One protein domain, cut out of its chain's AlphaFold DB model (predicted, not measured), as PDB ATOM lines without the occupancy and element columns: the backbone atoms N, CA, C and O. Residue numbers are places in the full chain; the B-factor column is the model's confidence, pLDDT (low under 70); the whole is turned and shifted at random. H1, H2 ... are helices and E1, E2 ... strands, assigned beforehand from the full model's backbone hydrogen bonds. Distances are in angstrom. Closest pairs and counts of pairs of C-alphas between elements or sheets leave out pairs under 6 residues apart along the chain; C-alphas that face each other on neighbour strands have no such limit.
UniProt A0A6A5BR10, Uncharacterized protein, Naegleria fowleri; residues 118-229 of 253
ATOM      1  N   GLU A 118     -36.873 -35.520  34.862       94.81
ATOM      2  CA  GLU A 118     -36.494 -34.308  34.131       94.81
ATOM      3  C   GLU A 118     -36.739 -34.548  32.648       94.81
ATOM      4  O   GLU A 118     -36.603 -35.681  32.182       94.81
ATOM      5  N   VAL A 119     -37.091 -33.496  31.910       94.69
ATOM      6  CA  VAL A 119     -37.293 -33.583  30.463       94.69
ATOM      7  C   VAL A 119     -36.364 -32.610  29.756       94.69
ATOM      8  O   VAL A 119     -36.273 -31.447  30.140       94.69
ATOM      9  N   PHE A 120     -35.701 -33.097  28.713       94.62
ATOM     10  CA  PHE A 120     -34.852 -32.316  27.824       94.62
ATOM     11  C   PHE A 120     -35.420 -32.435  26.414       94.62
ATOM     12  O   PHE A 120     -35.640 -33.541  25.922       94.62
ATOM     13  N   VAL A 121     -35.686 -31.300  25.775       92.38
ATOM     14  CA  VAL A 121     -36.177 -31.243  24.395       92.38
ATOM     15  C   VAL A 121     -34.979 -31.028  23.480       92.38
ATOM     16  O   VAL A 121     -34.126 -30.196  23.775       92.38
ATOM     17  N   GLY A 122     -34.904 -31.799  22.400       92.12
ATOM     18  CA  GLY A 122     -33.803 -31.735  21.453       92.12
ATOM     19  C   GLY A 122     -33.784 -30.414  20.699       92.12
ATOM     20  O   GLY A 122     -34.740 -30.087  19.991       92.12
ATOM     21  N   GLU A 123     -32.687 -29.677  20.845       89.31
ATOM     22  CA  GLU A 123     -32.431 -28.437  20.113       89.31
ATOM     23  C   GLU A 123     -31.853 -28.753  18.729       89.31
ATOM     24  O   GLU A 123     -30.800 -29.392  18.633       89.31
ATOM     25  N   ASP A 124     -32.501 -28.290  17.660       84.81
ATOM     26  CA  ASP A 124     -31.853 -28.241  16.351       84.81
ATOM     27  C   ASP A 124     -30.836 -27.097  16.345       84.81
ATOM     28  O   ASP A 124     -31.181 -25.919  16.456       84.81
ATOM     29  N   ASN A 125     -29.559 -27.450  16.243       76.50
ATOM     30  CA  ASN A 125     -28.464 -26.495  16.200       76.50
ATOM     31  C   ASN A 125     -27.788 -26.405  14.826       76.50
ATOM     32  O   ASN A 125     -26.711 -25.812  14.726       76.50
ATOM     33  N   ASN A 126     -28.408 -26.913  13.756       72.00
ATOM     34  CA  ASN A 126     -27.842 -26.804  12.409       72.00
ATOM     35  C   ASN A 126     -27.763 -25.372  11.891       72.00
ATOM     36  O   ASN A 126     -26.783 -25.027  11.226       72.00
ATOM     37  N   ALA A 127     -28.711 -24.510  12.268       60.22
ATOM     38  CA  ALA A 127     -28.624 -23.080  11.974       60.22
ATOM     39  C   ALA A 127     -27.314 -22.468  12.513       60.22
ATOM     40  O   ALA A 127     -26.707 -21.613  11.869       60.22
ATOM     41  N   PHE A 128     -26.829 -22.954  13.663       60.09
ATOM     42  CA  PHE A 128     -25.562 -22.522  14.252       60.09
ATOM     43  C   PHE A 128     -24.344 -23.191  13.598       60.09
ATOM     44  O   PHE A 128     -23.344 -22.525  13.343       60.09
ATOM     45  N   LEU A 129     -24.413 -24.499  13.339       62.31
ATOM     46  CA  LEU A 129     -23.265 -25.280  12.869       62.31
ATOM     47  C   LEU A 129     -22.925 -25.035  11.398       62.31
ATOM     48  O   LEU A 129     -21.751 -25.005  11.035       62.31
ATOM     49  N   GLN A 130     -23.937 -24.864  10.553       58.56
ATOM     50  CA  GLN A 130     -23.764 -24.872   9.102       58.56
ATOM     51  C   GLN A 130     -24.063 -23.516   8.448       58.56
ATOM     52  O   GLN A 130     -23.949 -23.383   7.231       58.56
ATOM     53  N   GLY A 131     -24.427 -22.496   9.235       56.56
ATOM     54  CA  GLY A 131     -24.771 -21.172   8.711       56.56
ATOM     55  C   GLY A 131     -25.995 -21.183   7.790       56.56
ATOM     56  O   GLY A 131     -26.156 -20.270   6.982       56.56
ATOM     57  N   TYR A 132     -26.842 -22.214   7.887       51.72
ATOM     58  CA  TYR A 132     -28.120 -22.252   7.191       51.72
ATOM     59  C   TYR A 132     -29.066 -21.250   7.854       51.72
ATOM     60  O   TYR A 132     -29.628 -21.497   8.919       51.72
ATOM     61  N   GLU A 133     -29.251 -20.103   7.207       48.00
ATOM     62  CA  GLU A 133     -30.463 -19.319   7.395       48.00
ATOM     63  C   GLU A 133     -31.622 -20.135   6.805       48.00
ATOM     64  O   GLU A 133     -31.565 -20.493   5.631       48.00
ATOM     65  N   GLN A 134     -32.681 -20.352   7.590       46.00
ATOM     66  CA  GLN A 134     -33.993 -20.907   7.206       46.00
ATOM     67  C   GLN A 134     -34.231 -22.396   7.514       46.00
ATOM     68  O   GLN A 134     -34.207 -23.248   6.632       46.00
ATOM     69  N   HIS A 135     -34.720 -22.656   8.728       48.44
ATOM     70  CA  HIS A 135     -36.080 -23.193   8.816       48.44
ATOM     71  C   HIS A 135     -37.004 -22.019   9.190       48.44
ATOM     72  O   HIS A 135     -36.765 -21.374  10.208       48.44
ATOM     73  N   PRO A 136     -37.990 -21.654   8.350       43.62
ATOM     74  CA  PRO A 136     -38.794 -20.438   8.521       43.62
ATOM     75  C   PRO A 136     -39.800 -20.503   9.680       43.62
ATOM     76  O   PRO A 136     -40.547 -19.549   9.878       43.62
ATOM     77  N   ASP A 137     -39.828 -21.600  10.432       52.19
ATOM     78  CA  ASP A 137     -40.771 -21.799  11.519       52.19
ATOM     79  C   ASP A 137     -39.992 -22.059  12.812       52.19
ATOM     80  O   ASP A 137     -39.491 -23.156  13.055       52.19
ATOM     81  N   GLU A 138     -39.896 -21.029  13.659       54.84
ATOM     82  CA  GLU A 138     -39.355 -21.105  15.029       54.84
ATOM     83  C   GLU A 138     -40.091 -22.152  15.894       54.84
ATOM     84  O   GLU A 138     -39.700 -22.423  17.022       54.84
ATOM     85  N   SER A 139     -41.166 -22.751  15.375       54.94
ATOM     86  CA  SER A 139     -41.962 -23.788  16.021       54.94
ATOM     87  C   SER A 139     -41.357 -25.196  15.950       54.94
ATOM     88  O   SER A 139     -41.870 -26.091  16.626       54.94
ATOM     89  N   TYR A 140     -40.274 -25.419  15.191       59.94
ATOM     90  CA  TYR A 140     -39.659 -26.745  15.048       59.94
ATOM     91  C   TYR A 140     -38.756 -27.107  16.242       59.94
ATOM     92  O   TYR A 140     -37.538 -27.240  16.142       59.94
ATOM     93  N   HIS A 141     -39.371 -27.262  17.413       63.06
ATOM     94  CA  HIS A 141     -38.727 -27.801  18.606       63.06
ATOM     95  C   HIS A 141     -39.123 -29.270  18.797       63.06
ATOM     96  O   HIS A 141     -40.305 -29.607  18.735       63.06
ATOM     97  N   GLY A 142     -38.160 -30.143  19.114       60.53
ATOM     98  CA  GLY A 142     -38.474 -31.499  19.579       60.53
ATOM     99  C   GLY A 142     -38.327 -32.623  18.558       60.53
ATOM    100  O   GLY A 142     -39.043 -33.616  18.646       60.53
ATOM    101  N   ALA A 143     -37.336 -32.537  17.668       82.56
ATOM    102  CA  ALA A 143     -36.942 -33.659  16.811       82.56
ATOM    103  C   ALA A 143     -36.599 -34.934  17.618       82.56
ATOM    104  O   ALA A 143     -36.796 -36.053  17.134       82.56
ATOM    105  N   SER A 144     -36.160 -34.762  18.869       91.00
ATOM    106  CA  SER A 144     -36.133 -35.809  19.886       91.00
ATOM    107  C   SER A 144     -36.393 -35.247  21.288       91.00
ATOM    108  O   SER A 144     -36.382 -34.032  21.503       91.00
ATOM    109  N   ILE A 145     -36.643 -36.134  22.249       93.69
ATOM    110  CA  ILE A 145     -36.867 -35.804  23.660       93.69
ATOM    111  C   ILE A 145     -36.115 -36.802  24.527       93.69
ATOM    112  O   ILE A 145     -36.041 -37.982  24.202       93.69
ATOM    113  N   LEU A 146     -35.599 -36.359  25.666       95.12
ATOM    114  CA  LEU A 146     -35.015 -37.220  26.686       95.12
ATOM    115  C   LEU A 146     -35.760 -37.038  28.005       95.12
ATOM    116  O   LEU A 146     -35.928 -35.916  28.476       95.12
ATOM    117  N   ILE A 147     -36.154 -38.144  28.628       95.62
ATOM    118  CA  ILE A 147     -36.730 -38.178  29.974       95.62
ATOM    119  C   ILE A 147     -35.717 -38.856  30.894       95.62
ATOM    120  O   ILE A 147     -35.388 -40.018  30.669       95.62
ATOM    121  N   ARG A 148     -35.224 -38.164  31.924       95.69
ATOM    122  CA  ARG A 148     -34.317 -38.735  32.936       95.69
ATOM    123  C   ARG A 148     -35.062 -38.975  34.239       95.69
ATOM    124  O   ARG A 148     -35.587 -38.033  34.822       95.69
ATOM    125  N   PHE A 149     -35.039 -40.198  34.748       94.62
ATOM    126  CA  PHE A 149     -35.594 -40.559  36.049       94.62
ATOM    127  C   PHE A 149     -34.562 -40.312  37.156       94.62
ATOM    128  O   PHE A 149     -33.480 -40.903  37.168       94.62
ATOM    129  N   LYS A 150     -34.888 -39.436  38.115       93.19
ATOM    130  CA  LYS A 150     -33.934 -38.979  39.147       93.19
ATOM    131  C   LYS A 150     -33.515 -40.081  40.120       93.19
ATOM    132  O   LYS A 150     -32.453 -39.988  40.722       93.19
ATOM    133  N   SER A 151     -34.346 -41.105  40.300       92.50
ATOM    134  CA  SER A 151     -34.118 -42.170  41.283       92.50
ATOM    135  C   SER A 151     -32.980 -43.118  40.913       92.50
ATOM    136  O   SER A 151     -32.360 -43.690  41.804       92.50
ATOM    137  N   ASN A 152     -32.735 -43.330  39.619       92.56
ATOM    138  CA  ASN A 152     -31.794 -44.340  39.126       92.56
ATOM    139  C   ASN A 152     -30.957 -43.874  37.923       92.56
ATOM    140  O   ASN A 152     -30.223 -44.683  37.363       92.56
ATOM    141  N   ASN A 153     -31.062 -42.602  37.521       93.75
ATOM    142  CA  ASN A 153     -30.402 -42.042  36.336       93.75
ATOM    143  C   ASN A 153     -30.730 -42.777  35.025       93.75
ATOM    144  O   ASN A 153     -29.975 -42.676  34.055       93.75
ATOM    145  N   GLU A 154     -31.848 -43.505  34.983       94.38
ATOM    146  CA  GLU A 154     -32.366 -44.075  33.747       94.38
ATOM    147  C   GLU A 154     -32.863 -42.950  32.838       94.38
ATOM    148  O   GLU A 154     -33.499 -41.994  33.278       94.38
ATOM    149  N   CYS A 155     -32.563 -43.073  31.557       94.81
ATOM    150  CA  CYS A 155     -32.831 -42.107  30.515       94.81
ATOM    151  C   CYS A 155     -33.634 -42.784  29.410       94.81
ATOM    152  O   CYS A 155     -33.229 -43.825  28.893       94.81
ATOM    153  N   TRP A 156     -34.768 -42.194  29.045       94.38
ATOM    154  CA  TRP A 156     -35.584 -42.601  27.906       94.38
ATOM    155  C   TRP A 156     -35.469 -41.534  26.836       94.38
ATOM    156  O   TRP A 156     -36.043 -40.454  26.958       94.38
ATOM    157  N   HIS A 157     -34.718 -41.842  25.790       93.88
ATOM    158  CA  HIS A 157     -34.665 -41.026  24.593       93.88
ATOM    159  C   HIS A 157     -35.796 -41.436  23.650       93.88
ATOM    160  O   HIS A 157     -35.895 -42.602  23.275       93.88
ATOM    161  N   VAL A 158     -36.636 -40.481  23.272       91.69
ATOM    162  CA  VAL A 158     -37.743 -40.614  22.326       91.69
ATOM    163  C   VAL A 158     -37.352 -39.861  21.056       91.69
ATOM    164  O   VAL A 158     -37.388 -38.634  21.017       91.69
ATOM    165  N   GLY A 159     -36.945 -40.606  20.030       89.31
ATOM    166  CA  GLY A 159     -36.630 -40.095  18.692       89.31
ATOM    167  C   GLY A 159     -37.296 -40.976  17.638       89.31
ATOM    168  O   GLY A 159     -38.481 -41.260  17.737       89.31
ATOM    169  N   ILE A 160     -36.536 -41.510  16.676       82.06
ATOM    170  CA  ILE A 160     -37.055 -42.516  15.716       82.06
ATOM    171  C   ILE A 160     -37.510 -43.830  16.392       82.06
ATOM    172  O   ILE A 160     -38.254 -44.636  15.829       82.06
ATOM    173  N   CYS A 161     -37.035 -44.069  17.609       83.50
ATOM    174  CA  CYS A 161     -37.430 -45.148  18.501       83.50
ATOM    175  C   CYS A 161     -37.322 -44.663  19.952       83.50
ATOM    176  O   CYS A 161     -36.765 -43.593  20.219       83.50
ATOM    177  N   VAL A 162     -37.821 -45.471  20.890       87.38
ATOM    178  CA  VAL A 162     -37.543 -45.272  22.314       87.38
ATOM    179  C   VAL A 162     -36.274 -46.044  22.665       87.38
ATOM    180  O   VAL A 162     -36.237 -47.269  22.561       87.38
ATOM    181  N   THR A 163     -35.224 -45.327  23.058       89.56
ATOM    182  CA  THR A 163     -33.942 -45.897  23.495       89.56
ATOM    183  C   THR A 163     -33.777 -45.666  24.990       89.56
ATOM    184  O   THR A 163     -33.870 -44.528  25.452       89.56
ATOM    185  N   LYS A 164     -33.537 -46.737  25.753       91.56
ATOM    186  CA  LYS A 164     -33.360 -46.685  27.211       91.56
ATOM    187  C   LYS A 164     -31.891 -46.903  27.571       91.56
ATOM    188  O   LYS A 164     -31.257 -47.819  27.055       91.56
ATOM    189  N   PHE A 165     -31.350 -46.079  28.460       93.25
ATOM    190  CA  PHE A 165     -29.976 -46.206  28.951       93.25
ATOM    191  C   PHE A 165     -29.810 -45.599  30.346       93.25
ATOM    192  O   PHE A 165     -30.709 -44.923  30.825       93.25
ATOM    193  N   ILE A 166     -28.680 -45.836  31.013       93.50
ATOM    194  CA  ILE A 166     -28.393 -45.293  32.351       93.50
ATOM    195  C   ILE A 166     -27.149 -44.406  32.277       93.50
ATOM    196  O   ILE A 166     -26.123 -44.821  31.733       93.50
ATOM    197  N   LEU A 167     -27.232 -43.195  32.833       94.56
ATOM    198  CA  LEU A 167     -26.086 -42.291  32.994       94.56
ATOM    199  C   LEU A 167     -25.377 -42.522  34.335       94.56
ATOM    200  O   LEU A 167     -26.019 -42.795  35.350       94.56
ATOM    201  N   LYS A 168     -24.050 -42.364  34.359       90.31
ATOM    202  CA  LYS A 168     -23.233 -42.553  35.568       90.31
ATOM    203  C   LYS A 168     -23.025 -41.233  36.304       90.31
ATOM    204  O   LYS A 168     -22.020 -40.581  36.083       90.31
ATOM    205  N   ASP A 169     -23.969 -40.841  37.158       89.88
ATOM    206  CA  ASP A 169     -23.888 -39.638  38.016       89.88
ATOM    207  C   ASP A 169     -23.494 -38.330  37.296       89.88
ATOM    208  O   ASP A 169     -23.059 -37.363  37.915       89.88
ATOM    209  N   GLU A 170     -23.694 -38.272  35.981       95.69
ATOM    210  CA  GLU A 170     -23.346 -37.127  35.150       95.69
ATOM    211  C   GLU A 170     -24.461 -36.083  35.154       95.69
ATOM    212  O   GLU A 170     -25.661 -36.408  35.119       95.69
ATOM    213  N   LYS A 171     -24.079 -34.805  35.165       96.50
ATOM    214  CA  LYS A 171     -25.028 -33.706  34.981       96.50
ATOM    215  C   LYS A 171     -25.303 -33.528  33.491       96.50
ATOM    216  O   LYS A 171     -24.379 -33.315  32.714       96.50
ATOM    217  N   ILE A 172     -26.575 -33.585  33.096       97.62
ATOM    218  CA  ILE A 172     -26.973 -33.265  31.719       97.62
ATOM    219  C   ILE A 172     -26.898 -31.750  31.538       97.62
ATOM    220  O   ILE A 172     -27.469 -31.000  32.330       97.62
ATOM    221  N   GLU A 173     -26.197 -31.316  30.494       96.50
ATOM    222  CA  GLU A 173     -26.146 -29.914  30.082       96.50
ATOM    223  C   GLU A 173     -27.253 -29.615  29.070       96.50
ATOM    224  O   GLU A 173     -27.998 -28.656  29.254       96.50
ATOM    225  N   LYS A 174     -27.376 -30.438  28.016       95.19
ATOM    226  CA  LYS A 174     -28.389 -30.273  26.963       95.19
ATOM    227  C   LYS A 174     -28.550 -31.512  26.083       95.19
ATOM    228  O   LYS A 174     -27.632 -32.325  25.970       95.19
ATOM    229  N   LEU A 175     -29.695 -31.596  25.408       95.56
ATOM    230  CA  LEU A 175     -29.960 -32.524  24.309       95.56
ATOM    231  C   LEU A 175     -29.977 -31.732  22.997       95.56
ATOM    232  O   LEU A 175     -30.736 -30.778  22.856       95.56
ATOM    233  N   CYS A 176     -29.164 -32.143  22.034       93.44
ATOM    234  CA  CYS A 176     -29.168 -31.593  20.683       93.44
ATOM    235  C   CYS A 176     -29.760 -32.620  19.718       93.44
ATOM    236  O   CYS A 176     -29.690 -33.828  19.947       93.44
ATOM    237  N   SER A 177     -30.403 -32.156  18.653       91.50
ATOM    238  CA  SER A 177     -31.059 -32.994  17.645       91.50
ATOM    239  C   SER A 177     -31.018 -32.344  16.262       91.50
ATOM    240  O   SER A 177     -32.078 -32.090  15.690       91.50
ATOM    241  N   PRO A 178     -29.817 -32.049  15.727       88.94
ATOM    242  CA  PRO A 178     -29.675 -31.492  14.388       88.94
ATOM    243  C   PRO A 178     -30.353 -32.358  13.323       88.94
ATOM    244  O   PRO A 178     -30.229 -33.586  13.337       88.94
ATOM    245  N   VAL A 179     -31.034 -31.708  12.378       84.19
ATOM    246  CA  VAL A 179     -31.674 -32.346  11.214       84.19
ATOM    247  C   VAL A 179     -30.760 -32.241   9.992       84.19
ATOM    248  O   VAL A 179     -30.648 -31.189   9.369       84.19
ATOM    249  N   GLY A 180     -30.038 -33.312   9.663       81.31
ATOM    250  CA  GLY A 180     -29.089 -33.312   8.547       81.31
ATOM    251  C   GLY A 180     -29.753 -33.232   7.166       81.31
ATOM    252  O   GLY A 180     -30.963 -33.359   7.021       81.31
ATOM    253  N   ASN A 181     -28.936 -33.112   6.113       76.69
ATOM    254  CA  ASN A 181     -29.366 -32.848   4.724       76.69
ATOM    255  C   ASN A 181     -30.385 -33.833   4.123       76.69
ATOM    256  O   ASN A 181     -30.997 -33.533   3.102       76.69
ATOM    257  N   SER A 182     -30.524 -35.032   4.688       79.06
ATOM    258  CA  SER A 182     -31.516 -36.033   4.264       79.06
ATOM    259  C   SER A 182     -32.761 -36.041   5.149       79.06
ATOM    260  O   SER A 182     -33.438 -37.062   5.221       79.06
ATOM    261  N   ASP A 183     -33.022 -34.926   5.834       75.19
ATOM    262  CA  ASP A 183     -34.093 -34.776   6.818       75.19
ATOM    263  C   ASP A 183     -33.916 -35.719   8.021       75.19
ATOM    264  O   ASP A 183     -34.857 -36.054   8.719       75.19
ATOM    265  N   VAL A 184     -32.690 -36.202   8.260       82.31
ATOM    266  CA  VAL A 184     -32.402 -37.193   9.303       82.31
ATOM    267  C   VAL A 184     -31.995 -36.488  10.589       82.31
ATOM    268  O   VAL A 184     -31.008 -35.763  10.606       82.31
ATOM    269  N   VAL A 185     -32.712 -36.744  11.682       87.38
ATOM    270  CA  VAL A 185     -32.310 -36.310  13.027       87.38
ATOM    271  C   VAL A 185     -31.115 -37.102  13.539       87.38
ATOM    272  O   VAL A 185     -31.145 -38.333  13.565       87.38
ATOM    273  N   TYR A 186     -30.127 -36.375  14.047       91.06
ATOM    274  CA  TYR A 186     -28.909 -36.898  14.652       91.06
ATOM    275  C   TYR A 186     -28.842 -36.478  16.131       91.06
ATOM    276  O   TYR A 186     -28.204 -35.478  16.464       91.06
ATOM    277  N   PRO A 187     -29.556 -37.165  17.042       94.19
ATOM    278  CA  PRO A 187     -29.634 -36.744  18.430       94.19
ATOM    279  C   PRO A 187     -28.366 -37.088  19.217       94.19
ATOM    280  O   PRO A 187     -27.910 -38.232  19.257       94.19
ATOM    281  N   TYR A 188     -27.839 -36.095  19.932       96.19
ATOM    282  CA  TYR A 188     -26.740 -36.289  20.868       96.19
ATOM    283  C   TYR A 188     -26.982 -35.570  22.192       96.19
ATOM    284  O   TYR A 188     -27.540 -34.475  22.257       96.19
ATOM    285  N   LEU A 189     -26.535 -36.200  23.271       97.25
ATOM    286  CA  LEU A 189     -26.639 -35.696  24.633       97.25
ATOM    287  C   LEU A 189     -25.275 -35.182  25.088       97.25
ATOM    288  O   LEU A 189     -24.269 -35.882  24.973       97.25
ATOM    289  N   VAL A 190     -25.254 -33.974  25.645       97.12
ATOM    290  CA  VAL A 190     -24.061 -33.376  26.248       97.12
ATOM    291  C   VAL A 190     -24.211 -33.403  27.764       97.12
ATOM    292  O   VAL A 190     -25.186 -32.879  28.312       97.12
ATOM    293  N   THR A 191     -23.238 -34.004  28.440       97.75
ATOM    294  CA  THR A 191     -23.087 -33.935  29.895       97.75
ATOM    295  C   THR A 191     -21.876 -33.078  30.267       97.75
ATOM    296  O   THR A 191     -21.133 -32.596  29.404       97.75
ATOM    297  N   ASP A 192     -21.663 -32.885  31.566       97.44
ATOM    298  CA  ASP A 192     -20.454 -32.248  32.094       97.44
ATOM    299  C   ASP A 192     -19.153 -32.985  31.706       97.44
ATOM    300  O   ASP A 192     -18.091 -32.363  31.615       97.44
ATOM    301  N   SER A 193     -19.232 -34.290  31.428       97.56
ATOM    302  CA  SER A 193     -18.067 -35.170  31.277       97.56
ATOM    303  C   SER A 193     -17.953 -35.812  29.891       97.56
ATOM    304  O   SER A 193     -16.844 -35.962  29.364       97.56
ATOM    305  N   ASN A 194     -19.078 -36.177  29.276       97.94
ATOM    306  CA  ASN A 194     -19.141 -36.961  28.048       97.94
ATOM    307  C   ASN A 194     -20.084 -36.335  27.013       97.94
ATOM    308  O   ASN A 194     -20.952 -35.514  27.311       97.94
ATOM    309  N   ILE A 195     -19.912 -36.767  25.767       97.88
ATOM    310  CA  ILE A 195     -20.915 -36.619  24.716       97.88
ATOM    311  C   ILE A 195     -21.418 -38.011  24.352       97.88
ATOM    312  O   ILE A 195     -20.613 -38.934  24.215       97.88
ATOM    313  N   TYR A 196     -22.732 -38.151  24.193       97.44
ATOM    314  CA  TYR A 196     -23.389 -39.385  23.777       97.44
ATOM    315  C   TYR A 196     -24.060 -39.189  22.427       97.44
ATOM    316  O   TYR A 196     -24.873 -38.284  22.282       97.44
ATOM    317  N   VAL A 197     -23.772 -40.066  21.476       95.94
ATOM    318  CA  VAL A 197     -24.481 -40.189  20.199       95.94
ATOM    319  C   VAL A 197     -25.551 -41.271  20.338       95.94
ATOM    320  O   VAL A 197     -25.266 -42.351  20.867       95.94
ATOM    321  N   ILE A 198     -26.776 -40.977  19.888       93.81
ATOM    322  CA  ILE A 198     -27.941 -41.853  20.055       93.81
ATOM    323  C   ILE A 198     -28.489 -42.260  18.675       93.81
ATOM    324  O   ILE A 198     -29.308 -41.570  18.079       93.81
ATOM    325  N   GLU A 199     -28.060 -43.414  18.163       87.81
ATOM    326  CA  GLU A 199     -28.447 -43.943  16.842       87.81
ATOM    327  C   GLU A 199     -28.892 -45.409  16.940       87.81
ATOM    328  O   GLU A 199     -28.227 -46.329  16.466       87.81
ATOM    329  N   GLY A 200     -30.014 -45.655  17.619       80.50
ATOM    330  CA  GLY A 200     -30.497 -47.008  17.938       80.50
ATOM    331  C   GLY A 200     -29.691 -47.687  19.054       80.50
ATOM    332  O   GLY A 200     -30.284 -48.217  19.990       80.50
ATOM    333  N   ASP A 201     -28.363 -47.581  18.996       89.00
ATOM    334  CA  ASP A 201     -27.443 -47.787  20.113       89.00
ATOM    335  C   ASP A 201     -27.027 -46.437  20.721       89.00
ATOM    336  O   ASP A 201     -27.102 -45.388  20.077       89.00
ATOM    337  N   VAL A 202     -26.524 -46.474  21.957       93.56
ATOM    338  CA  VAL A 202     -25.914 -45.312  22.613       93.56
ATOM    339  C   VAL A 202     -24.406 -45.509  22.665       93.56
ATOM    340  O   VAL A 202     -23.917 -46.484  23.242       93.56
ATOM    341  N   SER A 203     -23.664 -44.573  22.084       95.56
ATOM    342  CA  SER A 203     -22.202 -44.536  22.152       95.56
ATOM    343  C   SER A 203     -21.755 -43.249  22.814       95.56
ATOM    344  O   SER A 203     -22.388 -42.218  22.622       95.56
ATOM    345  N   TYR A 204     -20.668 -43.286  23.576       97.25
ATOM    346  CA  TYR A 204     -20.161 -42.100  24.254       97.25
ATOM    347  C   TYR A 204     -18.657 -41.935  24.122       97.25
ATOM    348  O   TYR A 204     -17.913 -42.894  23.877       97.25
ATOM    349  N   ARG A 205     -18.218 -40.693  24.316       97.00
ATOM    350  CA  ARG A 205     -16.808 -40.324  24.361       97.00
ATOM    351  C   ARG A 205     -16.598 -39.136  25.309       97.00
ATOM    352  O   ARG A 205     -17.441 -38.235  25.340       97.00
ATOM    353  N   PRO A 206     -15.490 -39.097  26.076       97.69
ATOM    354  CA  PRO A 206     -15.196 -37.965  26.947       97.69
ATOM    355  C   PRO A 206     -15.125 -36.653  26.169       97.69
ATOM    356  O   PRO A 206     -14.443 -36.567  25.147       97.69
ATOM    357  N   LYS A 207     -15.775 -35.608  26.689       96.88
ATOM    358  CA  LYS A 207     -15.938 -34.307  26.018       96.88
ATOM    359  C   LYS A 207     -14.601 -33.687  25.597       96.88
ATOM    360  O   LYS A 207     -14.482 -33.154  24.502       96.88
ATOM    361  N   HIS A 208     -13.560 -33.834  26.421       96.75
ATOM    362  CA  HIS A 208     -12.209 -33.325  26.141       96.75
ATOM    363  C   HIS A 208     -11.466 -34.056  25.004       96.75
ATOM    364  O   HIS A 208     -10.387 -33.619  24.610       96.75
ATOM    365  N   GLN A 209     -11.992 -35.181  24.513       96.75
ATOM    366  CA  GLN A 209     -11.404 -35.963  23.421       96.75
ATOM    367  C   GLN A 209     -12.090 -35.720  22.074       96.75
ATOM    368  O   GLN A 209     -11.611 -36.232  21.062       96.75
ATOM    369  N   ILE A 210     -13.199 -34.978  22.065       95.62
ATOM    370  CA  ILE A 210     -13.927 -34.613  20.853       95.62
ATOM    371  C   ILE A 210     -13.160 -33.491  20.163       95.62
ATOM    372  O   ILE A 210     -12.872 -32.457  20.764       95.62
ATOM    373  N   THR A 211     -12.788 -33.729  18.908       93.19
ATOM    374  CA  THR A 211     -11.937 -32.800  18.143       93.19
ATOM    375  C   THR A 211     -12.701 -31.995  17.099       93.19
ATOM    376  O   THR A 211     -12.235 -30.929  16.700       93.19
ATOM    377  N   SER A 212     -13.868 -32.486  16.676       92.12
ATOM    378  CA  SER A 212     -14.771 -31.767  15.780       92.12
ATOM    379  C   SER A 212     -15.712 -30.841  16.554       92.12
ATOM    380  O   SER A 212     -15.986 -31.053  17.734       92.12
ATOM    381  N   ILE A 213     -16.222 -29.816  15.870       88.88
ATOM    382  CA  ILE A 213     -17.309 -28.969  16.376       88.88
ATOM    383  C   ILE A 213     -18.619 -29.771  16.415       88.88
ATOM    384  O   ILE A 213     -19.393 -29.621  17.358       88.88
ATOM    385  N   ASP A 214     -18.839 -30.631  15.417       90.06
ATOM    386  CA  ASP A 214     -19.978 -31.544  15.354       90.06
ATOM    387  C   ASP A 214     -19.591 -32.917  15.942       90.06
ATOM    388  O   ASP A 214     -18.697 -33.587  15.408       90.06
ATOM    389  N   PRO A 215     -20.245 -33.374  17.028       93.56
ATOM    390  CA  PRO A 215     -20.023 -34.709  17.572       93.56
ATOM    391  C   PRO A 215     -20.217 -35.844  16.564       93.56
ATOM    392  O   PRO A 215     -19.539 -36.865  16.685       93.56
ATOM    393  N   TYR A 216     -21.094 -35.683  15.571       91.75
ATOM    394  CA  TYR A 216     -21.332 -36.707  14.560       91.75
ATOM    395  C   TYR A 216     -20.189 -36.828  13.552       91.75
ATOM    396  O   TYR A 216     -19.818 -37.945  13.192       91.75
ATOM    397  N   ASP A 217     -19.547 -35.721  13.177       92.50
ATOM    398  CA  ASP A 217     -18.322 -35.759  12.368       92.50
ATOM    399  C   ASP A 217     -17.195 -36.512  13.098       92.50
ATOM    400  O   ASP A 217     -16.475 -37.326  12.507       92.50
ATOM    401  N   ASP A 218     -17.041 -36.280  14.408       95.19
ATOM    402  CA  ASP A 218     -16.069 -37.011  15.233       95.19
ATOM    403  C   ASP A 218     -16.444 -38.500  15.355       95.19
ATOM    404  O   ASP A 218     -15.577 -39.366  15.222       95.19
ATOM    405  N   TYR A 219     -17.732 -38.810  15.527       95.19
ATOM    406  CA  TYR A 219     -18.252 -40.177  15.600       95.19
ATOM    407  C   TYR A 219     -18.024 -40.980  14.318       95.19
ATOM    408  O   TYR A 219     -17.485 -42.088  14.377       95.19
ATOM    409  N   TYR A 220     -18.368 -40.434  13.152       93.56
ATOM    410  CA  TYR A 220     -18.228 -41.145  11.879       93.56
ATOM    411  C   TYR A 220     -16.777 -41.221  11.384       93.56
ATOM    412  O   TYR A 220     -16.418 -42.164  10.680       93.56
ATOM    413  N   SER A 221     -15.914 -40.274  11.770       94.50
ATOM    414  CA  SER A 221     -14.482 -40.322  11.434       94.50
ATOM    415  C   SER A 221     -13.668 -41.264  12.330       94.50
ATOM    416  O   SER A 221     -12.591 -41.707  11.928       94.50
ATOM    417  N   GLN A 222     -14.149 -41.556  13.543       94.06
ATOM    418  CA  GLN A 222     -13.410 -42.295  14.575       94.06
ATOM    419  C   GLN A 222     -14.306 -43.280  15.338       94.06
ATOM    420  O   GLN A 222     -14.218 -43.385  16.563       94.06
ATOM    421  N   THR A 223     -15.188 -44.002  14.648       92.12
ATOM    422  CA  THR A 223     -16.205 -44.858  15.290       92.12
ATOM    423  C   THR A 223     -15.604 -45.914  16.228       92.12
ATOM    424  O   THR A 223     -16.205 -46.263  17.238       92.12
ATOM    425  N   ASP A 224     -14.384 -46.378  15.950       93.19
ATOM    426  CA  ASP A 224     -13.619 -47.314  16.783       93.19
ATOM    427  C   ASP A 224     -13.179 -46.733  18.140       93.19
ATOM    428  O   ASP A 224     -12.841 -47.483  19.057       93.19
ATOM    429  N   ARG A 225     -13.187 -45.404  18.284       94.38
ATOM    430  CA  ARG A 225     -12.805 -44.687  19.512       94.38
ATOM    431  C   ARG A 225     -13.983 -44.346  20.416       94.38
ATOM    432  O   ARG A 225     -13.771 -43.837  21.516       94.38
ATOM    433  N   TRP A 226     -15.206 -44.600  19.965       96.31
ATOM    434  CA  TRP A 226     -16.407 -44.382  20.757       96.31
ATOM    435  C   TRP A 226     -16.762 -45.644  21.533       96.31
ATOM    436  O   TRP A 226     -16.723 -46.761  21.017       96.31
ATOM    437  N   THR A 227     -17.104 -45.472  22.808       95.81
ATOM    438  CA  THR A 227     -17.458 -46.599  23.668       95.81
ATOM    439  C   THR A 227     -18.954 -46.840  23.575       95.81
ATOM    440  O   THR A 227     -19.745 -45.970  23.938       95.81
ATOM    441  N   LYS A 228     -19.360 -48.031  23.125       93.88
ATOM    442  CA  LYS A 228     -20.764 -48.447  23.196       93.88
ATOM    443  C   LYS A 228     -21.185 -48.608  24.653       93.88
ATOM    444  O   LYS A 228     -20.485 -49.237  25.448       93.88
ATOM    445  N   LEU A 229     -22.341 -48.064  25.003       91.38
ATOM    446  CA  LEU A 229     -22.920 -48.217  26.327       91.38
ATOM    447  C   LEU A 229     -23.584 -49.601  26.431       91.38
ATOM    448  O   LEU A 229     -24.745 -49.777  26.079       91.38
TER     449      LEU A 229
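This is residues 118 to 229 of the 253 residues of an uncharacterized protein of Naegleria fowleri (UniProt A0A6A5BR10). Two four-stranded antiparallel sheets lie face to face as a sandwich, their strands crossed at 41 degrees, with the short helix H2 over the face of the second sheet that is turned away from the first. At one end, the short helix H1 and the long link after it, residues 130 to 144, form a loop off the sandwich, and the last residues fold back beside E8. The printed part has 112 residues, with named elements in the order E1 H1 E2 E3 E4 E5 E6 E7 E8 H2; the sheets run E1 E2 E3 E4 and E5 E6 E7 E8. The class is mixed, helices and strands, with under half of the residues in named elements. The whole is compact, with a radius of gyration of the C-alphas of 13.7 A and spans of 39 by 29 by 23 A.

The first sheet has E1, residues 118 to 121, from C-alpha 118 at (-36.494, -34.308, 34.131), E2, residues 145 to 149, E3, residues 154 to 158, and E4, residues 162 to 166, 13.6 A long. The second has E5, residues 172 to 176, E6, residues 188 to 191, E7, residues 194 to 199, 16.2 A long, and E8, residues 201 to 206, 17.1 A long. H1 is residues 126 to 129. H2, residues 215 to 221, is 10.0 A long and ends at C-alpha 221 at (-14.482, -40.322, 11.434).

In the first sheet, N 120 and O 146 of E1 and E2 are 2.8 A apart, N 147 and O 156 of E2 and E3 2.9 A, and N 157 and O 163 of E3 and E4 2.8 A, each within hydrogen-bond range. E2, E3 and E4 form a meander, each strand the antiparallel neighbour of the one before; E5, E6, E7 and E8 form another. In this twisted sheet N 176 and O 188 of E5 and E6 are 2.9 A apart, N 189 and O 196 of E6 and E7 2.8 A, and N 197 and O 203 of E7 and E8 2.8 A. The parts of the two sheets that face each other are 9.8 A centre to centre. The closest C-alphas of E1 and E5, Phe 120 and Leu 175, are 6.0 A apart. H2 is on the second sheet at a height of 9.8 A, over E8 and only just over E7, with 3 C-alphas on E7; it runs across the strands, at 72 degrees to E8 on the local plane. The closest C-alphas of H2 and E7, Tyr 216 and Val 197, are 7.3 A apart. H1 is on neither sheet. Every O i to N i+4 pair of H2 is within hydrogen-bond range; H1 is too short for one.

The C-alphas of Glu 133 and Ser 151, the two farthest apart, are 41.0 A apart. The printed part has no cut. The links H1 to E2 and E5 to E6 are long. Residues 203 to 204 of E8 pair antiparallel with residues 227 to 228. The mean pLDDT of the printed part is 86.7, and residues 127 to 142 are under 70.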